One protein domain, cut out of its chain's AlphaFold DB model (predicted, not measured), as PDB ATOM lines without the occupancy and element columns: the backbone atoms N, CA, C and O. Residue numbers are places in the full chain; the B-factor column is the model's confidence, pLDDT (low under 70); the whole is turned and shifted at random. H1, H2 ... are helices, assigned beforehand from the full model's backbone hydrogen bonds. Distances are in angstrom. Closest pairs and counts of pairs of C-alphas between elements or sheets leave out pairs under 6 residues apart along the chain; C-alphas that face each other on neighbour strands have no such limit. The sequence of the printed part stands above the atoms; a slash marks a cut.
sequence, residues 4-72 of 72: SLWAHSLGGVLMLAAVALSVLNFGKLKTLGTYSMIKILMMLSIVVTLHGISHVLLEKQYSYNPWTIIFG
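What this domain is: This is residues 4 to 72 of the 72 residues of an uncharacterized protein of viral metagenome (UniProt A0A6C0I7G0). Two long helices, H3 and H1, run opposite ways as a narrow V, close together near the end of H3 and the beginning of H1 and spreading toward the other end, where the short H2 and the chain around it bridge the opening. At the closed end the chain turns off H3 into the short H4, whose residues 67 to 71 stick out from the body. The printed part has 69 residues with four named helices, in the order H1, H2, H3, H4, and no named strand; its class is all helix. It is loose, with a radius of gyration of the C-alphas of 15.1 A, and its outline is a rod of 44 by 20 by 19 A.

Where its parts are: H3, the longest helix, takes residues 34 to 62 and measures 41.7 A from C-alpha 34 at (42.482, 50.619, -12.889) to C-alpha 62 at (45.512, 32.935, 24.703). H1, residues 4 to 24, begins with C-alpha 4 at (46.908, 42.389, 22.245) and measures 30.1 A. H2 is residues 26 to 29, 4.8 A, and H4 is residues 66 to 71, 8.5 A.

How they stand to each other: H3 touches H1 with its residues 47 to 58 alone; the closest C-alphas, of Gly 12 and His 51, are 7.1 A apart. Their lines stand at a shallow tilt of 26 degrees, opposite ways. H2 is close to H3 but not clearly touching, the closest C-alphas, of Leu 29 and Met 37, being 7.4 A apart. H4 and H3 are only just apart, with 8.2 A between their closest C-alphas. H4 is apart from H1 and H2. Each O i to N i+4 pair in H1, H3 and H4 is within hydrogen-bond range; H2 is too short for such a pair.

The domain as a whole: The C-alphas of Gly 33 and Gly 72, the two farthest apart, are 45.1 A from each other. The printed part has no cut, and its three links are tight. Mean pLDDT of the printed part is 91.6; residues 70 and 72 are under 70.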
ATOM      1  N   SER A   4      46.954  43.007  23.573       86.69
ATOM      2  CA  SER A   4      46.908  42.389  22.245       86.69
ATOM      3  C   SER A   4      45.484  42.075  21.770       86.69
ATOM      4  O   SER A   4      45.187  42.277  20.596       86.69
ATOM      5  N   LEU A   5      44.577  41.660  22.665       87.75
ATOM      6  CA  LEU A   5      43.173  41.392  22.324       87.75
ATOM      7  C   LEU A   5      42.411  42.679  21.981       87.75
ATOM      8  O   LEU A   5      41.619  42.700  21.037       87.75
ATOM      9  N   TRP A   6      42.675  43.764  22.714       89.44
ATOM     10  CA  TRP A   6      42.076  45.075  22.445       89.44
ATOM     11  C   TRP A   6      42.569  45.667  21.133       89.44
ATOM     12  O   TRP A   6      41.759  46.112  20.323       89.44
ATOM     13  N   ALA A   7      43.881  45.620  20.898       92.50
ATOM     14  CA  ALA A   7      44.472  46.082  19.647       92.50
ATOM     15  C   ALA A   7      43.939  45.289  18.443       92.50
ATOM     16  O   ALA A   7      43.568  45.885  17.432       92.50
ATOM     17  N   HIS A   8      43.829  43.962  18.570       94.00
ATOM     18  CA  HIS A   8      43.252  43.100  17.534       94.00
ATOM     19  C   HIS A   8      41.795  43.455  17.228       94.00
ATOM     20  O   HIS A   8      41.435  43.654  16.067       94.00
ATOM     21  N   SER A   9      40.971  43.592  18.269       92.19
ATOM     22  CA  SER A   9      39.546  43.920  18.128       92.19
ATOM     23  C   SER A   9      39.344  45.295  17.493       92.19
ATOM     24  O   SER A   9      38.567  45.434  16.550       92.19
ATOM     25  N   LEU A  10      40.093  46.307  17.947       94.56
ATOM     26  CA  LEU A  10      40.060  47.647  17.362       94.56
ATOM     27  C   LEU A  10      40.506  47.632  15.894       94.56
ATOM     28  O   LEU A  10      39.873  48.272  15.058       94.56
ATOM     29  N   GLY A  11      41.549  46.863  15.564       95.31
ATOM     30  CA  GLY A  11      41.999  46.665  14.186       95.31
ATOM     31  C   GLY A  11      40.904  46.079  13.289       95.31
ATOM     32  O   GLY A  11      40.684  46.578  12.187       95.31
ATOM     33  N   GLY A  12      40.159  45.086  13.786       94.69
ATOM     34  CA  GLY A  12      38.999  44.521  13.090       94.69
ATOM     35  C   GLY A  12      37.881  45.545  12.864       94.69
ATOM     36  O   GLY A  12      37.369  45.666  11.751       94.69
ATOM     37  N   VAL A  13      37.547  46.346  13.882       95.88
ATOM     38  CA  VAL A  13      36.539  47.420  13.776       95.88
ATOM     39  C   VAL A  13      36.943  48.470  12.739       95.88
ATOM     40  O   VAL A  13      36.126  48.859  11.905       95.88
ATOM     41  N   LEU A  14      38.205  48.908  12.742       96.62
ATOM     42  CA  LEU A  14      38.712  49.871  11.761       96.62
ATOM     43  C   LEU A  14      38.715  49.296  10.338       96.62
ATOM     44  O   LEU A  14      38.373  50.005   9.392       96.62
ATOM     45  N   MET A  15      39.044  48.010  10.181       96.69
ATOM     46  CA  MET A  15      38.964  47.321   8.891       96.69
ATOM     47  C   MET A  15      37.520  47.283   8.365       96.69
ATOM     48  O   MET A  15      37.284  47.613   7.202       96.69
ATOM     49  N   LEU A  16      36.541  46.964   9.218       96.25
ATOM     50  CA  LEU A  16      35.119  47.010   8.855       96.25
ATOM     51  C   LEU A  16      34.660  48.428   8.498       96.25
ATOM     52  O   LEU A  16      33.959  48.609   7.502       96.25
ATOM     53  N   ALA A  17      35.091  49.441   9.252       97.12
ATOM     54  CA  ALA A  17      34.801  50.838   8.941       97.12
ATOM     55  C   ALA A  17      35.370  51.247   7.569       97.12
ATOM     56  O   ALA A  17      34.685  51.915   6.795       97.12
ATOM     57  N   ALA A  18      36.582  50.802   7.221       95.75
ATOM     58  CA  ALA A  18      37.182  51.055   5.912       95.75
ATOM     59  C   ALA A  18      36.388  50.403   4.767       95.75
ATOM     60  O   ALA A  18      36.170  51.033   3.728       95.75
ATOM     61  N   VAL A  19      35.901  49.172   4.961       96.06
ATOM     62  CA  VAL A  19      35.009  48.502   4.000       96.06
ATOM     63  C   VAL A  19      33.690  49.267   3.873       96.06
ATOM     64  O   VAL A  19      33.282  49.585   2.758       96.06
ATOM     65  N   ALA A  20      33.057  49.640   4.987       97.50
ATOM     66  CA  ALA A  20      31.812  50.405   4.980       97.50
ATOM     67  C   ALA A  20      31.968  51.747   4.246       97.50
ATOM     68  O   ALA A  20      31.177  52.067   3.362       97.50
ATOM     69  N   LEU A  21      33.031  52.504   4.533       96.69
ATOM     70  CA  LEU A  21      33.334  53.758   3.838       96.69
ATOM     71  C   LEU A  21      33.586  53.547   2.344       96.69
ATOM     72  O   LEU A  21      33.153  54.375   1.539       96.69
ATOM     73  N   SER A  22      34.244  52.446   1.973       94.88
ATOM     74  CA  SER A  22      34.472  52.074   0.573       94.88
ATOM     75  C   SER A  22      33.156  51.799  -0.154       94.88
ATOM     76  O   SER A  22      32.954  52.297  -1.256       94.88
ATOM     77  N   VAL A  23      32.225  51.080   0.480       96.00
ATOM     78  CA  VAL A  23      30.884  50.819  -0.066       96.00
ATOM     79  C   VAL A  23      30.087  52.120  -0.202       96.00
ATOM     80  O   VAL A  23      29.577  52.421  -1.279       96.00
ATOM     81  N   LEU A  24      30.046  52.946   0.848       97.69
ATOM     82  CA  LEU A  24      29.327  54.227   0.848       97.69
ATOM     83  C   LEU A  24      29.881  55.223  -0.183       97.69
ATOM     84  O   LEU A  24      29.146  56.055  -0.707       97.69
ATOM     85  N   ASN A  25      31.174  55.133  -0.501       96.31
ATOM     86  CA  ASN A  25      31.840  55.982  -1.487       96.31
ATOM     87  C   ASN A  25      32.183  55.226  -2.780       96.31
ATOM     88  O   ASN A  25      33.050  55.672  -3.536       96.31
ATOM     89  N   PHE A  26      31.495  54.120  -3.083       93.56
ATOM     90  CA  PHE A  26      31.806  53.284  -4.248       93.56
ATOM     91  C   PHE A  26      31.754  54.068  -5.568       93.56
ATOM     92  O   PHE A  26      32.584  53.869  -6.454       93.56
ATOM     93  N   GLY A  27      30.842  55.043  -5.668       94.12
ATOM     94  CA  GLY A  27      30.760  55.963  -6.804       94.12
ATOM     95  C   GLY A  27      32.042  56.772  -7.045       94.12
ATOM     96  O   GLY A  27      32.372  57.038  -8.194       94.12
ATOM     97  N   LYS A  28      32.795  57.113  -5.991       93.25
ATOM     98  CA  LYS A  28      34.110  57.764  -6.102       93.25
ATOM     99  C   LYS A  28      35.197  56.739  -6.421       93.25
ATOM    100  O   LYS A  28      36.022  56.985  -7.295       93.25
ATOM    101  N   LEU A  29      35.165  55.568  -5.784       93.25
ATOM    102  CA  LEU A  29      36.134  54.497  -6.045       93.25
ATOM    103  C   LEU A  29      36.133  54.042  -7.506       93.25
ATOM    104  O   LEU A  29      37.205  53.863  -8.073       93.25
ATOM    105  N   LYS A  30      34.964  53.924  -8.148       91.62
ATOM    106  CA  LYS A  30      34.877  53.526  -9.564       91.62
ATOM    107  C   LYS A  30      35.431  54.566 -10.546       91.62
ATOM    108  O   LYS A  30      35.620  54.248 -11.713       91.62
ATOM    109  N   THR A  31      35.632  55.811 -10.103       96.25
ATOM    110  CA  THR A  31      36.271  56.859 -10.923       96.25
ATOM    111  C   THR A  31      37.791  56.825 -10.820       96.25
ATOM    112  O   THR A  31      38.477  57.485 -11.597       96.25
ATOM    113  N   LEU A  32      38.336  56.037  -9.888       94.12
ATOM    114  CA  LEU A  32      39.764  55.773  -9.838       94.12
ATOM    115  C   LEU A  32      40.161  54.920 -11.046       94.12
ATOM    116  O   LEU A  32      39.492  53.945 -11.378       94.12
ATOM    117  N   GLY A  33      41.284  55.256 -11.681       95.81
ATOM    118  CA  GLY A  33      41.845  54.421 -12.742       95.81
ATOM    119  C   GLY A  33      42.195  53.011 -12.246       95.81
ATOM    120  O   GLY A  33      42.465  52.805 -11.058       95.81
ATOM    121  N   THR A  34      42.259  52.050 -13.169       94.00
ATOM    122  CA  THR A  34      42.482  50.619 -12.889       94.00
ATOM    123  C   THR A  34      43.665  50.364 -11.954       94.00
ATOM    124  O   THR A  34      43.556  49.589 -11.007       94.00
ATOM    125  N   TYR A  35      44.783  51.068 -12.156       95.62
ATOM    126  CA  TYR A  35      45.972  50.930 -11.312       95.62
ATOM    127  C   TYR A  35      45.708  51.276  -9.835       95.62
ATOM    128  O   TYR A  35      46.181  50.589  -8.930       95.62
ATOM    129  N   SER A  36      44.919  52.318  -9.568       95.31
ATOM    130  CA  SER A  36      44.553  52.704  -8.202       95.31
ATOM    131  C   SER A  36      43.585  51.709  -7.567       95.31
ATOM    132  O   SER A  36      43.745  51.389  -6.391       95.31
ATOM    133  N   MET A  37      42.641  51.157  -8.339       94.00
ATOM    134  CA  MET A  37      41.759  50.092  -7.850       94.00
ATOM    135  C   MET A  37      42.542  48.829  -7.473       94.00
ATOM    136  O   MET A  37      42.313  48.273  -6.402       94.00
ATOM    137  N   ILE A  38      43.513  48.417  -8.298       95.88
ATOM    138  CA  ILE A  38      44.385  47.270  -7.997       95.88
ATOM    139  C   ILE A  38      45.123  47.490  -6.675       95.88
ATOM    140  O   ILE A  38      45.119  46.604  -5.824       95.88
ATOM    141  N   LYS A  39      45.700  48.678  -6.452       97.06
ATOM    142  CA  LYS A  39      46.387  48.993  -5.187       97.06
ATOM    143  C   LYS A  39      45.468  48.868  -3.972       97.06
ATOM    144  O   LYS A  39      45.883  48.299  -2.967       97.06
ATOM    145  N   ILE A  40      44.231  49.359  -4.066       95.12
ATOM    146  CA  ILE A  40      43.247  49.251  -2.976       95.12
ATOM    147  C   ILE A  40      42.918  47.782  -2.689       95.12
ATOM    148  O   ILE A  40      42.928  47.374  -1.532       95.12
ATOM    149  N   LEU A  41      42.687  46.974  -3.728       95.25
ATOM    150  CA  LEU A  41      42.411  45.544  -3.571       95.25
ATOM    151  C   LEU A  41      43.602  44.787  -2.971       95.25
ATOM    152  O   LEU A  41      43.414  43.948  -2.092       95.25
ATOM    153  N   MET A  42      44.828  45.112  -3.391       97.69
ATOM    154  CA  MET A  42      46.035  44.525  -2.806       97.69
ATOM    155  C   MET A  42      46.191  44.905  -1.331       97.69
ATOM    156  O   MET A  42      46.463  44.034  -0.511       97.69
ATOM    157  N   MET A  43      45.968  46.174  -0.972       96.56
ATOM    158  CA  MET A  43      45.999  46.611   0.427       96.56
ATOM    159  C   MET A  43      44.932  45.908   1.267       96.56
ATOM    160  O   MET A  43      45.244  45.424   2.351       96.56
ATOM    161  N   LEU A  44      43.701  45.795   0.761       95.81
ATOM    162  CA  LEU A  44      42.630  45.079   1.451       95.81
ATOM    163  C   LEU A  44      43.000  43.606   1.676       95.81
ATOM    164  O   LEU A  44      42.856  43.108   2.788       95.81
ATOM    165  N   SER A  45      43.539  42.935   0.652       97.56
ATOM    166  CA  SER A  45      44.010  41.548   0.745       97.56
ATOM    167  C   SER A  45      45.081  41.372   1.826       97.56
ATOM    168  O   SER A  45      44.978  40.474   2.666       97.56
ATOM    169  N   ILE A  46      46.073  42.268   1.867       97.69
ATOM    170  CA  ILE A  46      47.134  42.254   2.881       97.69
ATOM    171  C   ILE A  46      46.543  42.434   4.282       97.69
ATOM    172  O   ILE A  46      46.838  41.641   5.173       97.69
ATOM    173  N   VAL A  47      45.692  43.442   4.488       96.81
ATOM    174  CA  VAL A  47      45.129  43.750   5.812       96.81
ATOM    175  C   VAL A  47      44.239  42.613   6.319       96.81
ATOM    176  O   VAL A  47      44.390  42.196   7.466       96.81
ATOM    177  N   VAL A  48      43.371  42.057   5.466       96.38
ATOM    178  CA  VAL A  48      42.520  40.907   5.819       96.38
ATOM    179  C   VAL A  48      43.373  39.687   6.171       96.38
ATOM    180  O   VAL A  48      43.114  39.026   7.176       96.38
ATOM    181  N   THR A  49      44.428  39.417   5.396       97.50
ATOM    182  CA  THR A  49      45.346  38.300   5.662       97.50
ATOM    183  C   THR A  49      46.068  38.475   6.997       97.50
ATOM    184  O   THR A  49      46.113  37.544   7.797       97.50
ATOM    185  N   LEU A  50      46.593  39.671   7.281       96.50
ATOM    186  CA  LEU A  50      47.270  39.965   8.546       96.50
ATOM    187  C   LEU A  50      46.327  39.837   9.748       96.50
ATOM    188  O   LEU A  50      46.723  39.271  10.765       96.50
ATOM    189  N   HIS A  51      45.080  40.299   9.622       95.25
ATOM    190  CA  HIS A  51      44.066  40.141  10.665       95.25
ATOM    191  C   HIS A  51      43.681  38.666  10.885       95.25
ATOM    192  O   HIS A  51      43.518  38.216  12.018       95.25
ATOM    193  N   GLY A  52      43.586  37.875   9.813       94.00
ATOM    194  CA  GLY A  52      43.372  36.430   9.907       94.00
ATOM    195  C   GLY A  52      44.531  35.708  10.604       94.00
ATOM    196  O   GLY A  52      44.311  34.880  11.486       94.00
ATOM    197  N   ILE A  53      45.776  36.062  10.275       95.69
ATOM    198  CA  ILE A  53      46.966  35.508  10.938       95.69
ATOM    199  C   ILE A  53      46.989  35.888  12.422       95.69
ATOM    200  O   ILE A  53      47.302  35.040  13.259       95.69
ATOM    201  N   SER A  54      46.634  37.125  12.782       94.81
ATOM    202  CA  SER A  54      46.609  37.526  14.191       94.81
ATOM    203  C   SER A  54      45.539  36.779  14.988       94.81
ATOM    204  O   SER A  54      45.811  36.422  16.131       94.81
ATOM    205  N   HIS A  55      44.391  36.427  14.395       92.81
ATOM    206  CA  HIS A  55      43.437  35.508  15.027       92.81
ATOM    207  C   HIS A  55      44.073  34.156  15.375       92.81
ATOM    208  O   HIS A  55      43.956  33.706  16.512       92.81
ATOM    209  N   VAL A  56      44.804  33.544  14.435       92.31
ATOM    210  CA  VAL A  56      45.501  32.265  14.668       92.31
ATOM    211  C   VAL A  56      46.550  32.392  15.778       92.31
ATOM    212  O   VAL A  56      46.709  31.487  16.597       92.31
ATOM    213  N   LEU A  57      47.277  33.511  15.835       91.56
ATOM    214  CA  LEU A  57      48.257  33.763  16.896       91.56
ATOM    215  C   LEU A  57      47.590  33.920  18.269       91.56
ATOM    216  O   LEU A  57      48.074  33.354  19.248       91.56
ATOM    217  N   LEU A  58      46.471  34.644  18.343       91.75
ATOM    218  CA  LEU A  58      45.715  34.824  19.583       91.75
ATOM    219  C   LEU A  58      45.092  33.516  20.077       91.75
ATOM    220  O   LEU A  58      45.103  33.261  21.280       91.75
ATOM    221  N   GLU A  59      44.603  32.670  19.172       90.31
ATOM    222  CA  GLU A  59      44.112  31.334  19.514       90.31
ATOM    223  C   GLU A  59      45.234  30.479  20.115       90.31
ATOM    224  O   GLU A  59      45.061  29.883  21.176       90.31
ATOM    225  N   LYS A  60      46.425  30.492  19.505       89.81
ATOM    226  CA  LYS A  60      47.588  29.753  20.016       89.81
ATOM    227  C   LYS A  60      48.100  30.274  21.361       89.81
ATOM    228  O   LYS A  60      48.519  29.473  22.189       89.81
ATOM    229  N   GLN A  61      48.116  31.592  21.569       91.94
ATOM    230  CA  GLN A  61      48.739  32.204  22.749       91.94
ATOM    231  C   GLN A  61      47.784  32.358  23.939       91.94
ATOM    232  O   GLN A  61      48.221  32.290  25.087       91.94
ATOM    233  N   TYR A  62      46.499  32.591  23.677       88.31
ATOM    234  CA  TYR A  62      45.512  32.935  24.703       88.31
ATOM    235  C   TYR A  62      44.281  32.020  24.692       88.31
ATOM    236  O   TYR A  62      43.318  32.321  25.393       88.31
ATOM    237  N   SER A  63      44.275  30.952  23.879       86.38
ATOM    238  CA  SER A  63      43.092  30.103  23.641       86.38
ATOM    239  C   SER A  63      41.861  30.916  23.226       86.38
ATOM    240  O   SER A  63      40.720  30.535  23.479       86.38
ATOM    241  N   TYR A  64      42.097  32.072  22.600       83.56
ATOM    242  CA  TYR A  64      41.052  32.985  22.172       83.56
ATOM    243  C   TYR A  64      40.533  32.560  20.800       83.56
ATOM    244  O   TYR A  64      41.141  32.877  19.777       83.56
ATOM    245  N   ASN A  65      39.404  31.850  20.781       82.62
ATOM    246  CA  ASN A  65      38.700  31.496  19.554       82.62
ATOM    247  C   ASN A  65      37.393  32.321  19.440       82.62
ATOM    248  O   ASN A  65      36.476  32.161  20.250       82.62
ATOM    249  N   PRO A  66      37.280  33.232  18.456       73.62
ATOM    250  CA  PRO A  66      36.091  34.068  18.291       73.62
ATOM    251  C   PRO A  66      34.820  33.262  18.012       73.62
ATOM    252  O   PRO A  66      33.744  33.640  18.465       73.62
ATOM    253  N   TRP A  67      34.933  32.144  17.290       76.38
ATOM    254  CA  TRP A  67      33.785  31.312  16.931       76.38
ATOM    255  C   TRP A  67      33.194  30.624  18.155       76.38
ATOM    256  O   TRP A  67      31.977  30.606  18.302       76.38
ATOM    257  N   THR A  68      34.035  30.143  19.073       76.31
ATOM    258  CA  THR A  68      33.557  29.575  20.342       76.31
ATOM    259  C   THR A  68      32.957  30.627  21.268       76.31
ATOM    260  O   THR A  68      32.125  30.296  22.092       76.31
ATOM    261  N   ILE A  69      33.363  31.895  21.156       71.69
ATOM    262  CA  ILE A  69      32.787  32.975  21.971       71.69
ATOM    263  C   ILE A  69      31.418  33.410  21.430       71.69
ATOM    264  O   ILE A  69      30.545  33.781  22.205       71.69
ATOM    265  N   ILE A  70      31.240  33.408  20.105       68.56
ATOM    266  CA  ILE A  70      30.006  33.877  19.458       68.56
ATOM    267  C   ILE A  70      28.941  32.771  19.384       68.56
ATOM    268  O   ILE A  70      27.756  33.072  19.500       68.56
ATOM    269  N   PHE A  71      29.346  31.518  19.163       70.50
ATOM    270  CA  PHE A  71      28.436  30.390  18.914       70.50
ATOM    271  C   PHE A  71      28.527  29.259  19.946       70.50
ATOM    272  O   PHE A  71      27.813  28.266  19.799       70.50
ATOM    273  N   GLY A  72      29.434  29.363  20.921       54.12
ATOM    274  CA  GLY A  72      29.606  28.376  21.991       54.12
ATOM    275  C   GLY A  72      28.770  28.665  23.225       54.12
ATOM    276  O   GLY A  72      28.306  29.816  23.387       54.12
TER     277      GLY A  72